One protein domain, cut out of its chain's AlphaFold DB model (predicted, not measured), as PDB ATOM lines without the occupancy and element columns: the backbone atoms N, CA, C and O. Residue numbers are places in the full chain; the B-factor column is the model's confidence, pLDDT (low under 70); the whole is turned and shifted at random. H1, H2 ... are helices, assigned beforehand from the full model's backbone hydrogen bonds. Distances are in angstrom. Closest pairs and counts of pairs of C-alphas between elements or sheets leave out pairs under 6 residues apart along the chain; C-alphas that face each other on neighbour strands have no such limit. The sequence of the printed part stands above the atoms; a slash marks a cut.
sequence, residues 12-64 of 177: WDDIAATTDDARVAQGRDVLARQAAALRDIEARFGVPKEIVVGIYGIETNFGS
ATOM      1  N   TRP A  12     108.238 141.088 174.821       87.19
ATOM      2  CA  TRP A  12     107.512 141.983 173.915       87.19
ATOM      3  C   TRP A  12     108.223 143.321 173.692       87.19
ATOM      4  O   TRP A  12     108.061 143.898 172.621       87.19
ATOM      5  N   ASP A  13     109.020 143.801 174.651       87.44
ATOM      6  CA  ASP A  13     109.835 145.006 174.479       87.44
ATOM      7  C   ASP A  13     110.944 144.742 173.450       87.44
ATOM      8  O   ASP A  13     111.213 145.581 172.592       87.44
ATOM      9  N   ASP A  14     111.520 143.534 173.467       84.31
ATOM     10  CA  ASP A  14     112.527 143.099 172.492       84.31
ATOM     11  C   ASP A  14     111.933 142.955 171.079       84.31
ATOM     12  O   ASP A  14     112.545 143.365 170.086       84.31
ATOM     13  N   ILE A  15     110.713 142.412 170.969       85.38
ATOM     14  CA  ILE A  15     109.989 142.353 169.689       85.38
ATOM     15  C   ILE A  15     109.668 143.769 169.206       85.38
ATOM     16  O   ILE A  15     110.006 144.117 168.079       85.38
ATOM     17  N   ALA A  16     109.093 144.619 170.059       84.50
ATOM     18  CA  ALA A  16     108.747 145.991 169.693       84.50
ATOM     19  C   ALA A  16     109.973 146.798 169.231       84.50
ATOM     20  O   ALA A  16     109.878 147.560 168.271       84.50
ATOM     21  N   ALA A  17     111.139 146.585 169.851       80.56
ATOM     22  CA  ALA A  17     112.397 147.214 169.457       80.56
ATOM     23  C   ALA A  17     112.967 146.701 168.119       80.56
ATOM     24  O   ALA A  17     113.851 147.335 167.539       80.56
ATOM     25  N   THR A  18     112.506 145.547 167.628       83.88
ATOM     26  CA  THR A  18     113.000 144.917 166.392       83.88
ATOM     27  C   THR A  18     111.982 144.904 165.252       83.88
ATOM     28  O   THR A  18     112.370 144.613 164.117       83.88
ATOM     29  N   THR A  19     110.720 145.266 165.504       86.38
ATOM     30  CA  THR A  19     109.631 145.257 164.510       86.38
ATOM     31  C   THR A  19     108.880 146.588 164.402       86.38
ATOM     32  O   THR A  19     107.685 146.592 164.116       86.38
ATOM     33  N   ASP A  20     109.547 147.721 164.634       89.19
ATOM     34  CA  ASP A  20     108.939 149.043 164.448       89.19
ATOM     35  C   ASP A  20     108.653 149.374 162.964       89.19
ATOM     36  O   ASP A  20     109.279 148.833 162.043       89.19
ATOM     37  N   ASP A  21     107.711 150.290 162.723       92.44
ATOM     38  CA  ASP A  21     107.268 150.658 161.372       92.44
ATOM     39  C   ASP A  21     108.404 151.194 160.486       92.44
ATOM     40  O   ASP A  21     108.437 150.927 159.279       92.44
ATOM     41  N   ALA A  22     109.360 151.925 161.068       91.19
ATOM     42  CA  ALA A  22     110.480 152.487 160.322       91.19
ATOM     43  C   ALA A  22     111.419 151.379 159.830       91.19
ATOM     44  O   ALA A  22     111.846 151.389 158.673       91.19
ATOM     45  N   ARG A  23     111.694 150.382 160.672       91.56
ATOM     46  CA  ARG A  23     112.488 149.204 160.322       91.56
ATOM     47  C   ARG A  23     111.797 148.343 159.274       91.56
ATOM     48  O   ARG A  23     112.457 147.883 158.340       91.56
ATOM     49  N   VAL A  24     110.479 148.166 159.372       93.44
ATOM     50  CA  VAL A  24     109.694 147.451 158.352       93.44
ATOM     51  C   VAL A  24     109.765 148.173 157.002       93.44
ATOM     52  O   VAL A  24     109.988 147.528 155.974       93.44
ATOM     53  N   ALA A  25     109.623 149.501 156.983       94.88
ATOM     54  CA  ALA A  25     109.757 150.297 155.763       94.88
ATOM     55  C   ALA A  25     111.162 150.167 155.147       94.88
ATOM     56  O   ALA A  25     111.294 149.834 153.969       94.88
ATOM     57  N   GLN A  26     112.214 150.309 155.959       94.50
ATOM     58  CA  GLN A  26     113.598 150.124 155.510       94.50
ATOM     59  C   GLN A  26     113.854 148.715 154.959       94.50
ATOM     60  O   GLN A  26     114.532 148.563 153.942       94.50
ATOM     61  N   GLY A  27     113.291 147.682 155.591       95.12
ATOM     62  CA  GLY A  27     113.388 146.303 155.114       95.12
ATOM     63  C   GLY A  27     112.766 146.122 153.730       95.12
ATOM     64  O   GLY A  27     113.377 145.500 152.858       95.12
ATOM     65  N   ARG A  28     111.595 146.726 153.483       96.38
ATOM     66  CA  ARG A  28     110.953 146.733 152.155       96.38
ATOM     67  C   ARG A  28     111.812 147.441 151.107       96.38
ATOM     68  O   ARG A  28     111.969 146.921 150.002       96.38
ATOM     69  N   ASP A  29     112.441 148.554 151.467       96.69
ATOM     70  CA  ASP A  29     113.357 149.261 150.568       96.69
ATOM     71  C   ASP A  29     114.606 148.433 150.243       96.69
ATOM     72  O   ASP A  29     115.111 148.462 149.120       96.69
ATOM     73  N   VAL A  30     115.147 147.686 151.212       96.25
ATOM     74  CA  VAL A  30     116.277 146.772 150.976       96.25
ATOM     75  C   VAL A  30     115.861 145.612 150.075       96.25
ATOM     76  O   VAL A  30     116.590 145.308 149.129       96.25
ATOM     77  N   LEU A  31     114.688 145.015 150.308       96.50
ATOM     78  CA  LEU A  31     114.126 143.966 149.450       96.50
ATOM     79  C   LEU A  31     114.007 144.434 147.996       96.50
ATOM     80  O   LEU A  31     114.402 143.705 147.087       96.50
ATOM     81  N   ALA A  32     113.514 145.656 147.778       97.00
ATOM     82  CA  ALA A  32     113.394 146.237 146.445       97.00
ATOM     83  C   ALA A  32     114.768 146.527 145.816       97.00
ATOM     84  O   ALA A  32     115.029 146.126 144.682       97.00
ATOM     85  N   ARG A  33     115.675 147.179 146.555       96.75
ATOM     86  CA  ARG A  33     117.005 147.571 146.049       96.75
ATOM     87  C   ARG A  33     117.913 146.381 145.742       96.75
ATOM     88  O   ARG A  33     118.700 146.457 144.807       96.75
ATOM     89  N   GLN A  34     117.813 145.296 146.512       96.44
ATOM     90  CA  GLN A  34     118.672 144.111 146.391       96.44
ATOM     91  C   GLN A  34     117.958 142.915 145.742       96.44
ATOM     92  O   GLN A  34     118.418 141.778 145.850       96.44
ATOM     93  N   ALA A  35     116.843 143.149 145.039       96.00
ATOM     94  CA  ALA A  35     115.976 142.094 144.514       96.00
ATOM     95  C   ALA A  35     116.688 141.080 143.599       96.00
ATOM     96  O   ALA A  35     116.310 139.912 143.566       96.00
ATOM     97  N   ALA A  36     117.702 141.494 142.832       96.81
ATOM     98  CA  ALA A  36     118.474 140.575 141.994       96.81
ATOM     99  C   ALA A  36     119.324 139.615 142.842       96.81
ATOM    100  O   ALA A  36     119.113 138.409 142.785       96.81
ATOM    101  N   ALA A  37     120.190 140.156 143.702       96.56
ATOM    102  CA  ALA A  37     121.061 139.359 144.564       96.56
ATOM    103  C   ALA A  37     120.267 138.445 145.510       96.56
ATOM    104  O   ALA A  37     120.635 137.293 145.727       96.56
ATOM    105  N   LEU A  38     119.155 138.942 146.056       97.31
ATOM    106  CA  LEU A  38     118.302 138.166 146.949       97.31
ATOM    107  C   LEU A  38     117.605 137.003 146.236       97.31
ATOM    108  O   LEU A  38     117.505 135.931 146.824       97.31
ATOM    109  N   ARG A  39     117.187 137.175 144.973       97.44
ATOM    110  CA  ARG A  39     116.652 136.067 144.164       97.44
ATOM    111  C   ARG A  39     117.703 134.992 143.910       97.44
ATOM    112  O   ARG A  39     117.380 133.814 143.994       97.44
ATOM    113  N   ASP A  40     118.948 135.379 143.649       97.50
ATOM    114  CA  ASP A  40     120.035 134.416 143.442       97.50
ATOM    115  C   ASP A  40     120.346 133.628 144.725       97.50
ATOM    116  O   ASP A  40     120.564 132.416 144.684       97.50
ATOM    117  N   ILE A  41     120.336 134.303 145.881       96.50
ATOM    118  CA  ILE A  41     120.500 133.669 147.199       96.50
ATOM    119  C   ILE A  41     119.346 132.700 147.469       96.50
ATOM    120  O   ILE A  41     119.589 131.552 147.839       96.50
ATOM    121  N   GLU A  42     118.108 133.140 147.254       97.31
ATOM    122  CA  GLU A  42     116.910 132.322 147.440       97.31
ATOM    123  C   GLU A  42     116.938 131.083 146.536       97.31
ATOM    124  O   GLU A  42     116.755 129.968 147.019       97.31
ATOM    125  N   ALA A  43     117.280 131.241 145.254       97.62
ATOM    126  CA  ALA A  43     117.398 130.130 144.310       97.62
ATOM    127  C   ALA A  43     118.509 129.137 144.690       97.62
ATOM    128  O   ALA A  43     118.367 127.932 144.486       97.62
ATOM    129  N   ARG A  44     119.623 129.628 145.241       97.88
ATOM    130  CA  ARG A  44     120.775 128.792 145.596       97.88
ATOM    131  C   ARG A  44     120.596 128.041 146.912       97.88
ATOM    132  O   ARG A  44     121.085 126.920 147.031       97.88
ATOM    133  N   PHE A  45     119.982 128.676 147.906       97.12
ATOM    134  CA  PHE A  45     119.933 128.160 149.277       97.12
ATOM    135  C   PHE A  45     118.525 127.765 149.737       97.12
ATOM    136  O   PHE A  45     118.396 127.172 150.804       97.12
ATOM    137  N   GLY A  46     117.477 128.077 148.968       96.88
ATOM    138  CA  GLY A  46     116.085 127.780 149.322       96.88
ATOM    139  C   GLY A  46     115.556 128.588 150.511       96.88
ATOM    140  O   GLY A  46     114.540 128.224 151.094       96.88
ATOM    141  N   VAL A  47     116.252 129.660 150.901       96.69
ATOM    142  CA  VAL A  47     115.854 130.533 152.012       96.69
ATOM    143  C   VAL A  47     115.105 131.741 151.448       96.69
ATOM    144  O   VAL A  47     115.695 132.462 150.639       96.69
ATOM    145  N   PRO A  48     113.860 132.013 151.887       97.56
ATOM    146  CA  PRO A  48     113.117 133.181 151.434       97.56
ATOM    147  C   PRO A  48     113.889 134.473 151.699       97.56
ATOM    148  O   PRO A  48     114.431 134.689 152.792       97.56
ATOM    149  N   LYS A  49     113.921 135.359 150.707       96.75
ATOM    150  CA  LYS A  49     114.639 136.639 150.775       96.75
ATOM    151  C   LYS A  49     114.218 137.518 151.955       96.75
ATOM    152  O   LYS A  49     115.054 138.233 152.505       96.75
ATOM    153  N   GLU A  50     112.957 137.448 152.376       95.94
ATOM    154  CA  GLU A  50     112.421 138.193 153.518       95.94
ATOM    155  C   GLU A  50     113.126 137.799 154.821       95.94
ATOM    156  O   GLU A  50     113.436 138.667 155.634       95.94
ATOM    157  N   ILE A  51     113.458 136.514 154.990       96.12
ATOM    158  CA  ILE A  51     114.194 136.016 156.161       96.12
ATOM    159  C   ILE A  51     115.630 136.542 156.151       96.12
ATOM    160  O   ILE A  51     116.122 137.026 157.170       96.12
ATOM    161  N   VAL A  52     116.288 136.507 154.989       95.88
ATOM    162  CA  VAL A  52     117.654 137.030 154.823       95.88
ATOM    163  C   VAL A  52     117.707 138.519 155.174       95.88
ATOM    164  O   VAL A  52     118.591 138.956 155.913       95.88
ATOM    165  N   VAL A  53     116.739 139.299 154.687       96.25
ATOM    166  CA  VAL A  53     116.645 140.734 154.985       96.25
ATOM    167  C   VAL A  53     116.297 140.987 156.452       96.25
ATOM    168  O   VAL A  53     116.872 141.895 157.051       96.25
ATOM    169  N   GLY A  54     115.427 140.175 157.059       94.50
ATOM    170  CA  GLY A  54     115.106 140.261 158.486       94.50
ATOM    171  C   GLY A  54     116.340 140.088 159.374       94.50
ATOM    172  O   GLY A  54     116.615 140.942 160.219       94.50
ATOM    173  N   ILE A  55     117.142 139.047 159.118       93.06
ATOM    174  CA  ILE A  55     118.416 138.815 159.821       93.06
ATOM    175  C   ILE A  55     119.360 140.004 159.613       93.06
ATOM    176  O   ILE A  55     119.909 140.542 160.570       93.06
ATOM    177  N   TYR A  56     119.509 140.473 158.372       92.75
ATOM    178  CA  TYR A  56     120.375 141.612 158.066       92.75
ATOM    179  C   TYR A  56     119.977 142.897 158.823       92.75
ATOM    180  O   TYR A  56     120.845 143.638 159.305       92.75
ATOM    181  N   GLY A  57     118.671 143.140 158.961       91.81
ATOM    182  CA  GLY A  57     118.110 144.252 159.725       91.81
ATOM    183  C   GLY A  57     118.395 144.151 161.222       91.81
ATOM    184  O   GLY A  57     118.862 145.123 161.817       91.81
ATOM    185  N   ILE A  58     118.173 142.979 161.822       89.75
ATOM    186  CA  ILE A  58     118.434 142.746 163.252       89.75
ATOM    187  C   ILE A  58     119.925 142.909 163.572       89.75
ATOM    188  O   ILE A  58     120.268 143.609 164.520       89.75
ATOM    189  N   GLU A  59     120.807 142.333 162.752       87.06
ATOM    190  CA  GLU A  59     122.245 142.278 163.040       87.06
ATOM    191  C   GLU A  59     122.967 143.619 162.852       87.06
ATOM    192  O   GLU A  59     123.915 143.931 163.571       87.06
ATOM    193  N   THR A  60     122.565 144.419 161.860       86.56
ATOM    194  CA  THR A  60     123.366 145.588 161.433       86.56
ATOM    195  C   THR A  60     122.560 146.850 161.165       86.56
ATOM    196  O   THR A  60     123.133 147.857 160.739       86.56
ATOM    197  N   ASN A  61     121.240 146.806 161.368       88.56
ATOM    198  CA  ASN A  61     120.316 147.848 160.928       88.56
ATOM    199  C   ASN A  61     120.506 148.179 159.436       88.56
ATOM    200  O   ASN A  61     120.750 149.324 159.055       88.56
ATOM    201  N   PHE A  62     120.487 147.138 158.598       90.81
ATOM    202  CA  PHE A  62     120.697 147.240 157.150       90.81
ATOM    203  C   PHE A  62     122.024 147.922 156.765       90.81
ATOM    204  O   PHE A  62     122.099 148.692 155.809       90.81
ATOM    205  N   GLY A  63     123.081 147.651 157.538       84.25
ATOM    206  CA  GLY A  63     124.428 148.177 157.319       84.25
ATOM    207  C   GLY A  63     124.711 149.555 157.921       84.25
ATOM    208  O   GLY A  63     125.853 150.005 157.849       84.25
ATOM    209  N   SER A  64     123.737 150.226 158.549       81.69
ATOM    210  CA  SER A  64     123.978 151.539 159.170       81.69
ATOM    211  C   SER A  64     124.715 151.454 160.514       81.69
ATOM    212  O   SER A  64     125.191 152.471 161.019       81.69
TER     213      SER A  64
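This is residues 12 to 64 of the 177 residues of the protein "SLT_2 domain-containing protein" of Ramlibacter sp. H242 (UniProt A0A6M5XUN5). Four helices follow one another in a printed part that folds back on itself: H2 and H3 make a corner, and H4 returns from H3 to cross H2 at a steep tilt, with its first residues, 49 to 52, packed on H3. H1 is a short arm at one end of the long axis and H3 lies at the other end. The printed part has 53 residues, with four named helices in the order H1, H2, H3, H4 and no named strand; the class is all helix. It is only just compact, close to loose, with a radius of gyration of the C-alphas of 11.5 A, and its outline is elongated, spanning 35 by 19 by 16 A.

H1, residues 12 to 18, touches no helix. H1 and H2, residues 21 to 33, meet only through their link, which is tight with 2 residues. H3, residues 35 to 45, is close to H2 but not clearly touching it; the closest C-alphas are those of Leu 31 and Leu 38, 7.6 A apart, and the lines are about perpendicular at 85 degrees. H4, residues 49 to 60, touches H3 with residues 49 to 52 alone. The closest C-alphas of these two are those of Leu 38 and Lys 49, 5.5 A apart, and the lines are about perpendicular at 76 degrees. H4 also touches H2, with the C-alphas of Gly 27 and Val 53 closest at 6.5 A; the two run opposite ways at a steep tilt of 58 degrees. H1 and H4 are close but not clearly touching, the closest C-alphas being those of Thr 18 and Ile 58 at 6.6 A. H1 and H3 are apart. In H1, H2, H3 and H4 every O i to N i+4 pair is within hydrogen-bond range.

H1 begins at C-alpha 12, (107.512, 141.983, 173.915), and is 9.8 A from first to last C-alpha. H2, the longest helix by residues with 13, runs 18.4 A from Asp 21 to Arg 33, where the C-alpha is at (117.005, 147.571, 146.049). H3 runs 15.2 A from Ala 35 to Phe 45. H4 runs 16.4 A from Lys 49 to Thr 60, and its last C-alpha is at (123.366, 145.588, 161.433).

The two C-alphas farthest apart are those of Asp 13 and Arg 44, at 34.9 A. The C-alphas of Trp 12 and Ser 64, first and last of the printed part, are 24.1 A apart. The printed part has no cut, and the links from H1 to H2, H2 to H3 and H3 to H4 are tight. The mean pLDDT of the printed part is 92.8, and no printed residue is under 70; H1 has a mean of 85.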